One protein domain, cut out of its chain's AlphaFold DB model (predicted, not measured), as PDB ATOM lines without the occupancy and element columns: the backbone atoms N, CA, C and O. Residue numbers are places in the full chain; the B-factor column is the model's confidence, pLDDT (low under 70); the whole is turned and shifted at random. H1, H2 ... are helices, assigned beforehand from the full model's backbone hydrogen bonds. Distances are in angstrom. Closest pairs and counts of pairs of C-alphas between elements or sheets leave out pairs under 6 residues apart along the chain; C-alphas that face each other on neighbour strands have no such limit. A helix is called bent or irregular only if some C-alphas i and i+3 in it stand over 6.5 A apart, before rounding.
ATOM      1  N   VAL A  34     554.772 514.143 384.321       91.00
ATOM      2  CA  VAL A  34     553.504 514.506 383.670       91.00
ATOM      3  C   VAL A  34     552.317 513.697 384.211       91.00
ATOM      4  O   VAL A  34     551.195 514.205 384.239       91.00
ATOM      5  N   GLY A  35     552.537 512.452 384.641       95.12
ATOM      6  CA  GLY A  35     551.507 511.613 385.254       95.12
ATOM      7  C   GLY A  35     551.064 512.192 386.592       95.12
ATOM      8  O   GLY A  35     549.878 512.467 386.779       95.12
ATOM      9  N   ARG A  36     552.031 512.501 387.463       92.88
ATOM     10  CA  ARG A  36     551.772 513.197 388.731       92.88
ATOM     11  C   ARG A  36     551.099 514.552 388.500       92.88
ATOM     12  O   ARG A  36     550.087 514.839 389.132       92.88
ATOM     13  N   LEU A  37     551.602 515.365 387.567       90.62
ATOM     14  CA  LEU A  37     551.002 516.663 387.230       90.62
ATOM     15  C   LEU A  37     549.527 516.524 386.821       90.62
ATOM     16  O   LEU A  37     548.688 517.315 387.250       90.62
ATOM     17  N   ARG A  38     549.194 515.511 386.011       91.38
ATOM     18  CA  ARG A  38     547.809 515.233 385.616       91.38
ATOM     19  C   ARG A  38     546.935 514.924 386.830       91.38
ATOM     20  O   ARG A  38     545.854 515.493 386.936       91.38
ATOM     21  N   GLU A  39     547.388 514.052 387.726       91.81
ATOM     22  CA  GLU A  39     546.643 513.686 388.938       91.81
ATOM     23  C   GLU A  39     546.397 514.895 389.848       91.81
ATOM     24  O   GLU A  39     545.269 515.108 390.299       91.81
ATOM     25  N   GLU A  40     547.425 515.718 390.065       89.19
ATOM     26  CA  GLU A  40     547.339 516.965 390.832       89.19
ATOM     27  C   GLU A  40     546.308 517.929 390.232       89.19
ATOM     28  O   GLU A  40     545.416 518.408 390.937       89.19
ATOM     29  N   LEU A  41     546.372 518.163 388.915       88.38
ATOM     30  CA  LEU A  41     545.425 519.026 388.209       88.38
ATOM     31  C   LEU A  41     543.993 518.487 388.291       88.38
ATOM     32  O   LEU A  41     543.072 519.241 388.598       88.38
ATOM     33  N   THR A  42     543.782 517.188 388.060       90.69
ATOM     34  CA  THR A  42     542.451 516.573 388.175       90.69
ATOM     35  C   THR A  42     541.893 516.717 389.589       90.69
ATOM     36  O   THR A  42     540.719 517.053 389.752       90.69
ATOM     37  N   ARG A  43     542.724 516.529 390.619       90.06
ATOM     38  CA  ARG A  43     542.308 516.691 392.015       90.06
ATOM     39  C   ARG A  43     541.949 518.137 392.341       90.06
ATOM     40  O   ARG A  43     540.889 518.370 392.920       90.06
ATOM     41  N   ALA A  44     542.780 519.097 391.934       88.00
ATOM     42  CA  ALA A  44     542.516 520.525 392.116       88.00
ATOM     43  C   ALA A  44     541.219 520.960 391.413       88.00
ATOM     44  O   ALA A  44     540.472 521.795 391.926       88.00
ATOM     45  N   LEU A  45     540.910 520.353 390.262       90.00
ATOM     46  CA  LEU A  45     539.680 520.624 389.524       90.00
ATOM     47  C   LEU A  45     538.421 520.028 390.184       90.00
ATOM     48  O   LEU A  45     537.321 520.545 389.983       90.00
ATOM     49  N   GLY A  46     538.565 518.983 391.004       90.25
ATOM     50  CA  GLY A  46     537.446 518.251 391.606       90.25
ATOM     51  C   GLY A  46     536.562 519.071 392.555       90.25
ATOM     52  O   GLY A  46     535.397 518.727 392.743       90.25
ATOM     53  N   ALA A  47     537.072 520.169 393.120       87.75
ATOM     54  CA  ALA A  47     536.307 521.031 394.027       87.75
ATOM     55  C   ALA A  47     535.342 521.991 393.301       87.75
ATOM     56  O   ALA A  47     534.324 522.395 393.870       87.75
ATOM     57  N   TRP A  48     535.627 522.349 392.043       91.25
ATOM     58  CA  TRP A  48     534.886 523.391 391.320       91.25
ATOM     59  C   TRP A  48     533.396 523.105 391.129       91.25
ATOM     60  O   TRP A  48     532.612 524.025 391.351       91.25
ATOM     61  N   PRO A  49     532.954 521.882 390.769       92.19
ATOM     62  CA  PRO A  49     531.530 521.611 390.604       92.19
ATOM     63  C   PRO A  49     530.705 521.955 391.849       92.19
ATOM     64  O   PRO A  49     529.634 522.540 391.724       92.19
ATOM     65  N   ALA A  50     531.221 521.656 393.046       90.75
ATOM     66  CA  ALA A  50     530.542 521.972 394.298       90.75
ATOM     67  C   ALA A  50     530.521 523.485 394.577       90.75
ATOM     68  O   ALA A  50     529.480 524.019 394.953       90.75
ATOM     69  N   LEU A  51     531.639 524.182 394.339       91.19
ATOM     70  CA  LEU A  51     531.741 525.639 394.513       91.19
ATOM     71  C   LEU A  51     530.819 526.417 393.560       91.19
ATOM     72  O   LEU A  51     530.345 527.496 393.902       91.19
ATOM     73  N   LEU A  52     530.557 525.866 392.374       93.56
ATOM     74  CA  LEU A  52     529.758 526.507 391.329       93.56
ATOM     75  C   LEU A  52     528.270 526.123 391.363       93.56
ATOM     76  O   LEU A  52     527.486 526.710 390.624       93.56
ATOM     77  N   ALA A  53     527.854 525.154 392.184       89.06
ATOM     78  CA  ALA A  53     526.483 524.632 392.174       89.06
ATOM     79  C   ALA A  53     525.444 525.553 392.850       89.06
ATOM     80  O   ALA A  53     524.244 525.363 392.657       89.06
ATOM     81  N   GLY A  54     525.884 526.514 393.665       82.06
ATOM     82  CA  GLY A  54     525.006 527.349 394.488       82.06
ATOM     83  C   GLY A  54     524.700 528.731 393.892       82.06
ATOM     84  O   GLY A  54     525.501 529.260 393.123       82.06
ATOM     85  N   PRO A  55     523.587 529.370 394.300       83.06
ATOM     86  CA  PRO A  55     523.271 530.749 393.905       83.06
ATOM     87  C   PRO A  55     524.327 531.758 394.386       83.06
ATOM     88  O   PRO A  55     524.568 532.763 393.723       83.06
ATOM     89  N   GLU A  56     525.018 531.448 395.486       89.75
ATOM     90  CA  GLU A  56     526.105 532.265 396.037       89.75
ATOM     91  C   GLU A  56     527.384 532.227 395.187       89.75
ATOM     92  O   GLU A  56     528.291 533.024 395.407       89.75
ATOM     93  N   ALA A  57     527.479 531.347 394.182       94.69
ATOM     94  CA  ALA A  57     528.671 531.245 393.342       94.69
ATOM     95  C   ALA A  57     528.950 532.528 392.537       94.69
ATOM     96  O   ALA A  57     530.097 532.779 392.170       94.69
ATOM     97  N   ALA A  58     527.917 533.338 392.277       92.75
ATOM     98  CA  ALA A  58     528.023 534.642 391.617       92.75
ATOM     99  C   ALA A  58     528.263 535.803 392.600       92.75
ATOM    100  O   ALA A  58     528.480 536.940 392.182       92.75
ATOM    101  N   VAL A  59     528.192 535.550 393.908       93.00
ATOM    102  CA  VAL A  59     528.283 536.592 394.929       93.00
ATOM    103  C   VAL A  59     529.741 536.777 395.322       93.00
ATOM    104  O   VAL A  59     530.426 535.841 395.733       93.00
ATOM    105  N   ARG A  60     530.234 538.011 395.183       94.62
ATOM    106  CA  ARG A  60     531.541 538.394 395.715       94.62
ATOM    107  C   ARG A  60     531.463 538.440 397.247       94.62
ATOM    108  O   ARG A  60     530.620 539.182 397.757       94.62
ATOM    109  N   PRO A  61     532.311 537.699 397.984       94.38
ATOM    110  CA  PRO A  61     532.276 537.703 399.449       94.38
ATOM    111  C   PRO A  61     532.691 539.064 400.025       94.38
ATOM    112  O   PRO A  61     532.197 539.478 401.070       94.38
ATOM    113  N   GLU A  62     533.549 539.784 399.306       94.75
ATOM    114  CA  GLU A  62     533.929 541.167 399.574       94.75
ATOM    115  C   GLU A  62     534.016 541.924 398.244       94.75
ATOM    116  O   GLU A  62     534.285 541.305 397.213       94.75
ATOM    117  N   PRO A  63     533.838 543.258 398.210       92.50
ATOM    118  CA  PRO A  63     533.789 543.999 396.948       92.50
ATOM    119  C   PRO A  63     535.003 543.760 396.028       92.50
ATOM    120  O   PRO A  63     534.849 543.694 394.806       92.50
ATOM    121  N   THR A  64     536.188 543.592 396.617       92.81
ATOM    122  CA  THR A  64     537.477 543.393 395.935       92.81
ATOM    123  C   THR A  64     537.949 541.938 395.923       92.81
ATOM    124  O   THR A  64     539.122 541.689 395.671       92.81
ATOM    125  N   VAL A  65     537.065 540.978 396.199       93.44
ATOM    126  CA  VAL A  65     537.354 539.543 396.102       93.44
ATOM    127  C   VAL A  65     536.394 538.940 395.089       93.44
ATOM    128  O   VAL A  65     535.183 539.124 395.190       93.44
ATOM    129  N   TRP A  66     536.926 538.249 394.084       95.50
ATOM    130  CA  TRP A  66     536.106 537.611 393.058       95.50
ATOM    131  C   TRP A  66     535.142 536.579 393.640       95.50
ATOM    132  O   TRP A  66     535.415 535.910 394.636       95.50
ATOM    133  N   SER A  67     533.991 536.450 392.988       95.25
ATOM    134  CA  SER A  67     533.051 535.363 393.238       95.25
ATOM    135  C   SER A  67     533.616 534.026 392.736       95.25
ATOM    136  O   SER A  67     534.591 533.980 391.977       95.25
ATOM    137  N   ALA A  68     532.991 532.911 393.118       95.62
ATOM    138  CA  ALA A  68     533.422 531.589 392.661       95.62
ATOM    139  C   ALA A  68     533.340 531.444 391.129       95.62
ATOM    140  O   ALA A  68     534.210 530.820 390.525       95.62
ATOM    141  N   ILE A  69     532.340 532.047 390.480       95.00
ATOM    142  CA  ILE A  69     532.201 532.038 389.015       95.00
ATOM    143  C   ILE A  69     533.317 532.825 388.335       95.00
ATOM    144  O   ILE A  69     533.834 532.395 387.301       95.00
ATOM    145  N   GLU A  70     533.700 533.963 388.907       95.62
ATOM    146  CA  GLU A  70     534.794 534.776 388.387       95.62
ATOM    147  C   GLU A  70     536.127 534.023 388.486       95.62
ATOM    148  O   GLU A  70     536.824 533.888 387.477       95.62
ATOM    149  N   TYR A  71     536.436 533.424 389.644       95.25
ATOM    150  CA  TYR A  71     537.622 532.571 389.777       95.25
ATOM    151  C   TYR A  71     537.565 531.338 388.863       95.25
ATOM    152  O   TYR A  71     538.561 530.994 388.226       95.25
ATOM    153  N   GLY A  72     536.407 530.685 388.736       94.19
ATOM    154  CA  GLY A  72     536.243 529.522 387.862       94.19
ATOM    155  C   GLY A  72     536.434 529.868 386.384       94.19
ATOM    156  O   GLY A  72     537.067 529.119 385.638       94.19
ATOM    157  N   SER A  73     535.945 531.036 385.961       94.69
ATOM    158  CA  SER A  73     536.159 531.565 384.611       94.69
ATOM    159  C   SER A  73     537.633 531.865 384.357       94.69
ATOM    160  O   SER A  73     538.164 531.473 383.317       94.69
ATOM    161  N   HIS A  74     538.314 532.476 385.329       94.56
ATOM    162  CA  HIS A  74     539.750 532.714 385.265       94.56
ATOM    163  C   HIS A  74     540.542 531.404 385.118       94.56
ATOM    164  O   HIS A  74     541.335 531.277 384.185       94.56
ATOM    165  N   VAL A  75     540.284 530.398 385.962       93.88
ATOM    166  CA  VAL A  75     540.969 529.092 385.901       93.88
ATOM    167  C   VAL A  75     540.728 528.388 384.565       93.88
ATOM    168  O   VAL A  75     541.673 527.883 383.955       93.88
ATOM    169  N   ARG A  76     539.487 528.395 384.061       93.19
ATOM    170  CA  ARG A  76     539.143 527.857 382.735       93.19
ATOM    171  C   ARG A  76     539.976 528.507 381.631       93.19
ATOM    172  O   ARG A  76     540.487 527.811 380.753       93.19
ATOM    173  N   ASP A  77     540.076 529.830 381.642       94.81
ATOM    174  CA  ASP A  77     540.727 530.561 380.558       94.81
ATOM    175  C   ASP A  77     542.253 530.509 380.663       94.81
ATOM    176  O   ASP A  77     542.916 530.361 379.638       94.81
ATOM    177  N   MET A  78     542.802 530.463 381.879       93.56
ATOM    178  CA  MET A  78     544.210 530.132 382.113       93.56
ATOM    179  C   MET A  78     544.561 528.738 381.591       93.56
ATOM    180  O   MET A  78     545.558 528.587 380.886       93.56
ATOM    181  N   ALA A  79     543.732 527.724 381.855       92.44
ATOM    182  CA  ALA A  79     543.965 526.372 381.345       92.44
ATOM    183  C   ALA A  79     543.976 526.330 379.804       92.44
ATOM    184  O   ALA A  79     544.843 525.693 379.204       92.44
ATOM    185  N   ARG A  80     543.058 527.055 379.151       94.31
ATOM    186  CA  ARG A  80     543.025 527.185 377.682       94.31
ATOM    187  C   ARG A  80     544.261 527.896 377.141       94.31
ATOM    188  O   ARG A  80     544.857 527.423 376.178       94.31
ATOM    189  N   LEU A  81     544.655 529.008 377.758       95.62
ATOM    190  CA  LEU A  81     545.841 529.762 377.362       95.62
ATOM    191  C   LEU A  81     547.109 528.912 377.490       95.62
ATOM    192  O   LEU A  81     547.926 528.885 376.573       95.62
ATOM    193  N   LEU A  82     547.265 528.185 378.598       93.31
ATOM    194  CA  LEU A  82     548.414 527.309 378.820       93.31
ATOM    195  C   LEU A  82     548.446 526.148 377.822       93.31
ATOM    196  O   LEU A  82     549.516 525.844 377.307       93.31
ATOM    197  N   ALA A  83     547.297 525.559 377.476       94.06
ATOM    198  CA  ALA A  83     547.230 524.536 376.433       94.06
ATOM    199  C   ALA A  83     547.709 525.066 375.068       94.06
ATOM    200  O   ALA A  83     548.492 524.400 374.393       94.06
ATOM    201  N   LEU A  84     547.304 526.287 374.691       96.31
ATOM    202  CA  LEU A  84     547.781 526.945 373.467       96.31
ATOM    203  C   LEU A  84     549.294 527.202 373.506       96.31
ATOM    204  O   LEU A  84     549.986 526.979 372.516       96.31
ATOM    205  N   ARG A  85     549.822 527.647 374.651       96.88
ATOM    206  CA  ARG A  85     551.261 527.898 374.813       96.88
ATOM    207  C   ARG A  85     552.077 526.609 374.753       96.88
ATOM    208  O   ARG A  85     553.100 526.593 374.081       96.88
ATOM    209  N   VAL A  86     551.610 525.528 375.381       94.62
ATOM    210  CA  VAL A  86     552.256 524.208 375.293       94.62
ATOM    211  C   VAL A  86     552.273 523.709 373.851       94.62
ATOM    212  O   VAL A  86     553.317 523.263 373.391       94.62
ATOM    213  N   ALA A  87     551.165 523.828 373.113       96.38
ATOM    214  CA  ALA A  87     551.147 523.477 371.692       96.38
ATOM    215  C   ALA A  87     552.182 524.296 370.898       96.38
ATOM    216  O   ALA A  87     552.979 523.732 370.155       96.38
ATOM    217  N   SER A  88     552.258 525.607 371.143       97.19
ATOM    218  CA  SER A  88     553.254 526.474 370.505       97.19
ATOM    219  C   SER A  88     554.702 526.083 370.839       97.19
ATOM    220  O   SER A  88     555.535 526.106 369.940       97.19
ATOM    221  N   MET A  89     554.999 525.662 372.077       96.44
ATOM    222  CA  MET A  89     556.323 525.141 372.468       96.44
ATOM    223  C   MET A  89     556.709 523.847 371.749       96.44
ATOM    224  O   MET A  89     557.893 523.556 371.618       96.44
ATOM    225  N   LEU A  90     555.729 523.056 371.310       96.75
ATOM    226  CA  LEU A  90     555.975 521.815 370.574       96.75
ATOM    227  C   LEU A  90     556.149 522.056 369.069       96.75
ATOM    228  O   LEU A  90     556.820 521.273 368.400       96.75
ATOM    229  N   GLU A  91     555.526 523.105 368.534       97.94
ATOM    230  CA  GLU A  91     555.434 523.358 367.091       97.94
ATOM    231  C   GLU A  91     556.422 524.417 366.581       97.94
ATOM    232  O   GLU A  91     556.693 524.471 365.383       97.94
ATOM    233  N   THR A  92     556.935 525.287 367.455       97.62
ATOM    234  CA  THR A  92     557.737 526.464 367.081       97.62
ATOM    235  C   THR A  92     559.020 526.544 367.904       97.62
ATOM    236  O   THR A  92     558.997 526.338 369.114       97.62
ATOM    237  N   ASP A  93     560.131 526.885 367.249       96.69
ATOM    238  CA  ASP A  93     561.395 527.215 367.916       96.69
ATOM    239  C   ASP A  93     561.330 528.644 368.492       96.69
ATOM    240  O   ASP A  93     560.900 529.564 367.797       96.69
ATOM    241  N   ASP A  94     561.718 528.814 369.757       94.94
ATOM    242  CA  ASP A  94     561.630 530.074 370.527       94.94
ATOM    243  C   ASP A  94     560.242 530.779 370.495       94.94
ATOM    244  O   ASP A  94     560.103 531.922 370.035       94.94
ATOM    245  N   PRO A  95     559.169 530.116 370.976       96.25
ATOM    246  CA  PRO A  95     557.821 530.670 370.932       96.25
ATOM    247  C   PRO A  95     557.686 531.912 371.821       96.25
ATOM    248  O   PRO A  95     558.018 531.910 373.007       96.25
ATOM    249  N   GLN A  96     557.103 532.971 371.264       95.38
ATOM    250  CA  GLN A  96     556.834 534.207 371.994       95.38
ATOM    251  C   GLN A  96     555.418 534.195 372.576       95.38
ATOM    252  O   GLN A  96     554.445 533.883 371.886       95.38
ATOM    253  N   PHE A  97     555.277 534.599 373.841       92.69
ATOM    254  CA  PHE A  97     553.985 534.637 374.524       92.69
ATOM    255  C   PHE A  97     553.582 536.062 374.879       92.69
ATOM    256  O   PHE A  97     554.245 536.734 375.664       92.69
ATOM    257  N   ALA A  98     552.437 536.504 374.357       90.25
ATOM    258  CA  ALA A  98     551.833 537.754 374.797       90.25
ATOM    259  C   ALA A  98     551.461 537.670 376.285       90.25
ATOM    260  O   ALA A  98     550.947 536.640 376.745       90.25
ATOM    261  N   ASN A  99     551.686 538.764 377.018       88.50
ATOM    262  CA  ASN A  99     551.171 538.894 378.375       88.50
ATOM    263  C   ASN A  99     549.638 538.805 378.358       88.50
ATOM    264  O   ASN A  99     548.991 539.311 377.437       88.50
ATOM    265  N   TRP A 100     549.065 538.172 379.374       92.06
ATOM    266  CA  TRP A 100     547.620 538.065 379.528       92.06
ATOM    267  C   TRP A 100     547.230 538.497 380.933       92.06
ATOM    268  O   TRP A 100     547.735 537.956 381.913       92.06
ATOM    269  N   ASP A 101     546.334 539.476 380.999       91.06
ATOM    270  CA  ASP A 101     545.842 540.056 382.239       91.06
ATOM    271  C   ASP A 101     544.452 539.485 382.549       91.06
ATOM    272  O   ASP A 101     543.481 539.706 381.814       91.06
ATOM    273  N   GLY A 102     544.378 538.708 383.631       90.12
ATOM    274  CA  GLY A 102     543.151 538.057 384.072       90.12
ATOM    275  C   GLY A 102     542.086 539.035 384.566       90.12
ATOM    276  O   GLY A 102     540.899 538.766 384.366       90.12
ATOM    277  N   ASP A 103     542.491 540.172 385.135       91.81
ATOM    278  CA  ASP A 103     541.582 541.207 385.625       91.81
ATOM    279  C   ASP A 103     540.924 541.925 384.452       91.81
ATOM    280  O   ASP A 103     539.700 542.075 384.408       91.81
ATOM    281  N   VAL A 104     541.713 542.279 383.437       91.38
ATOM    282  CA  VAL A 104     541.184 542.839 382.186       91.38
ATOM    283  C   VAL A 104     540.260 541.835 381.497       91.38
ATOM    284  O   VAL A 104     539.181 542.205 381.032       91.38
ATOM    285  N   ALA A 105     540.643 540.556 381.445       92.25
ATOM    286  CA  ALA A 105     539.831 539.525 380.808       92.25
ATOM    287  C   ALA A 105     538.478 539.314 381.510       92.25
ATOM    288  O   ALA A 105     537.464 539.156 380.822       92.25
ATOM    289  N   ASN A 106     538.449 539.361 382.848       92.00
ATOM    290  CA  ASN A 106     537.222 539.322 383.645       92.00
ATOM    291  C   ASN A 106     536.270 540.462 383.239       92.00
ATOM    292  O   ASN A 106     535.130 540.186 382.854       92.00
ATOM    293  N   VAL A 107     536.773 541.708 383.215       90.44
ATOM    294  CA  VAL A 107     536.019 542.929 382.857       90.44
ATOM    295  C   VAL A 107     535.505 542.882 381.416       90.44
ATOM    296  O   VAL A 107     534.355 543.226 381.143       90.44
ATOM    297  N   VAL A 108     536.344 542.463 380.465       91.06
ATOM    298  CA  VAL A 108     535.961 542.389 379.047       91.06
ATOM    299  C   VAL A 108     534.834 541.383 378.842       91.06
ATOM    300  O   VAL A 108     533.905 541.648 378.076       91.06
ATOM    301  N   ARG A 109     534.899 540.228 379.515       90.56
ATOM    302  CA  ARG A 109     533.979 539.128 379.238       90.56
ATOM    303  C   ARG A 109     532.614 539.261 379.856       90.56
ATOM    304  O   ARG A 109     531.680 538.737 379.252       90.56
ATOM    305  N   ARG A 110     532.460 539.881 381.025       91.06
ATOM    306  CA  ARG A 110     531.181 539.688 381.727       91.06
ATOM    307  C   ARG A 110     531.216 539.009 383.070       91.06
ATOM    308  O   ARG A 110     530.135 538.778 383.591       91.06
ATOM    309  N   ASP A 111     532.369 538.528 383.534       90.69
ATOM    310  CA  ASP A 111     532.385 537.343 384.406       90.69
ATOM    311  C   ASP A 111     531.612 537.558 385.730       90.69
ATOM    312  O   ASP A 111     530.955 536.641 386.210       90.69
ATOM    313  N   TRP A 112     531.567 538.787 386.256       86.75
ATOM    314  CA  TRP A 112     530.765 539.193 387.424       86.75
ATOM    315  C   TRP A 112     529.239 539.140 387.220       86.75
ATOM    316  O   TRP A 112     528.480 539.142 388.184       86.75
ATOM    317  N   ALA A 113     528.777 539.157 385.972       86.94
ATOM    318  CA  ALA A 113     527.373 539.065 385.584       86.94
ATOM    319  C   ALA A 113     526.992 537.653 385.109       86.94
ATOM    320  O   ALA A 113     525.839 537.415 384.741       86.94
ATOM    321  N   ALA A 114     527.946 536.718 385.081       84.19
ATOM    322  CA  ALA A 114     527.675 535.345 384.699       84.19
ATOM    323  C   ALA A 114     526.900 534.625 385.811       84.19
ATOM    324  O   ALA A 114     527.197 534.745 386.998       84.19
TER     325      ALA A 114
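AT A GLANCE: This is residues 34 to 114 of the 126 residues of an uncharacterized protein of Galactobacter valiniphilus (UniProt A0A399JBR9). One long helix, H4, forms the middle of a loose, open frame: the short helices H2, H3 and H5 gather round its first turns, while H1 sticks out as a free arm, residues 34 to 44, on the side away from H5 with an open gap between it and H4. After H4 the chain folds back through residues 92 to 101 to H5, which crosses H4 near its start. The printed part has 81 residues, with five named helices in the order H1, H2, H3, H4, H5 and no named strand; the class is all helix. The whole is loose, with a radius of gyration of the C-alphas of 15.2 A, and only just flat, spanning 45 by 30 by 17 A.

IN THESE COORDINATES: The longest helix is H4, residues 68 to 91, which measures 34.7 A from C-alpha 68 at (533.422, 531.589, 392.661) to C-alpha 91 at (555.434, 523.358, 367.091). Before it come H1, residues 34 to 45, 16.2 A long from C-alpha 34 at (553.504, 514.506, 383.670); H2, residues 48 to 52, 6.0 A; and H3, residues 55 to 58. H3 is only just irregular: C-alphas 55 and 58 are 6.6 A apart, where a regular helix has about 5 A. After H4 comes H5, residues 102 to 109, 10.4 A long, ending with C-alpha 109 at (533.979, 539.128, 379.238).

HOW THE PARTS SIT: H4 is the hub and touches three helices. It touches H3 with residues 68 to 70 alone, the closest C-alphas being those of Ala 57 and Ala 68, 4.8 A apart. It touches H2 with residues 68 to 72 alone, the closest C-alphas being those of Leu 52 and Ala 68, 6.4 A apart. It touches H5 with residues 70 to 74 alone, the closest C-alphas being those of His 74 and Gly 102, 6.4 A apart; the lines of H4 and H5 are about perpendicular, at 74 degrees. H2 and H3 are close but not clearly touching, with the C-alphas of Leu 51 and Ala 57 closest at 6.5 A. H1 and H2 meet only through their link. H1 is apart from H3, H4 and H5, and H5 is apart from H2 and H3. In H1, H2, H4 and H5 every O i to N i+4 pair is within hydrogen-bond range; H3 is too short for such a pair, and its one O i to N i+3 pair is not within range.

THE WHOLE: The C-alphas of Pro 55 and Asp 93, 46.3 A apart, are the two farthest apart. Without residues 34 to 44, which stand free, the body of 70 residues spans 46 by 26 by 15 A. The printed part has no cut. The links H1 to H2 and H2 to H3 are tight, those from H3 to H4 and from H4 to H5 are short, and no link is long. The mean pLDDT of the printed part is 92.5, and no printed residue is under 70.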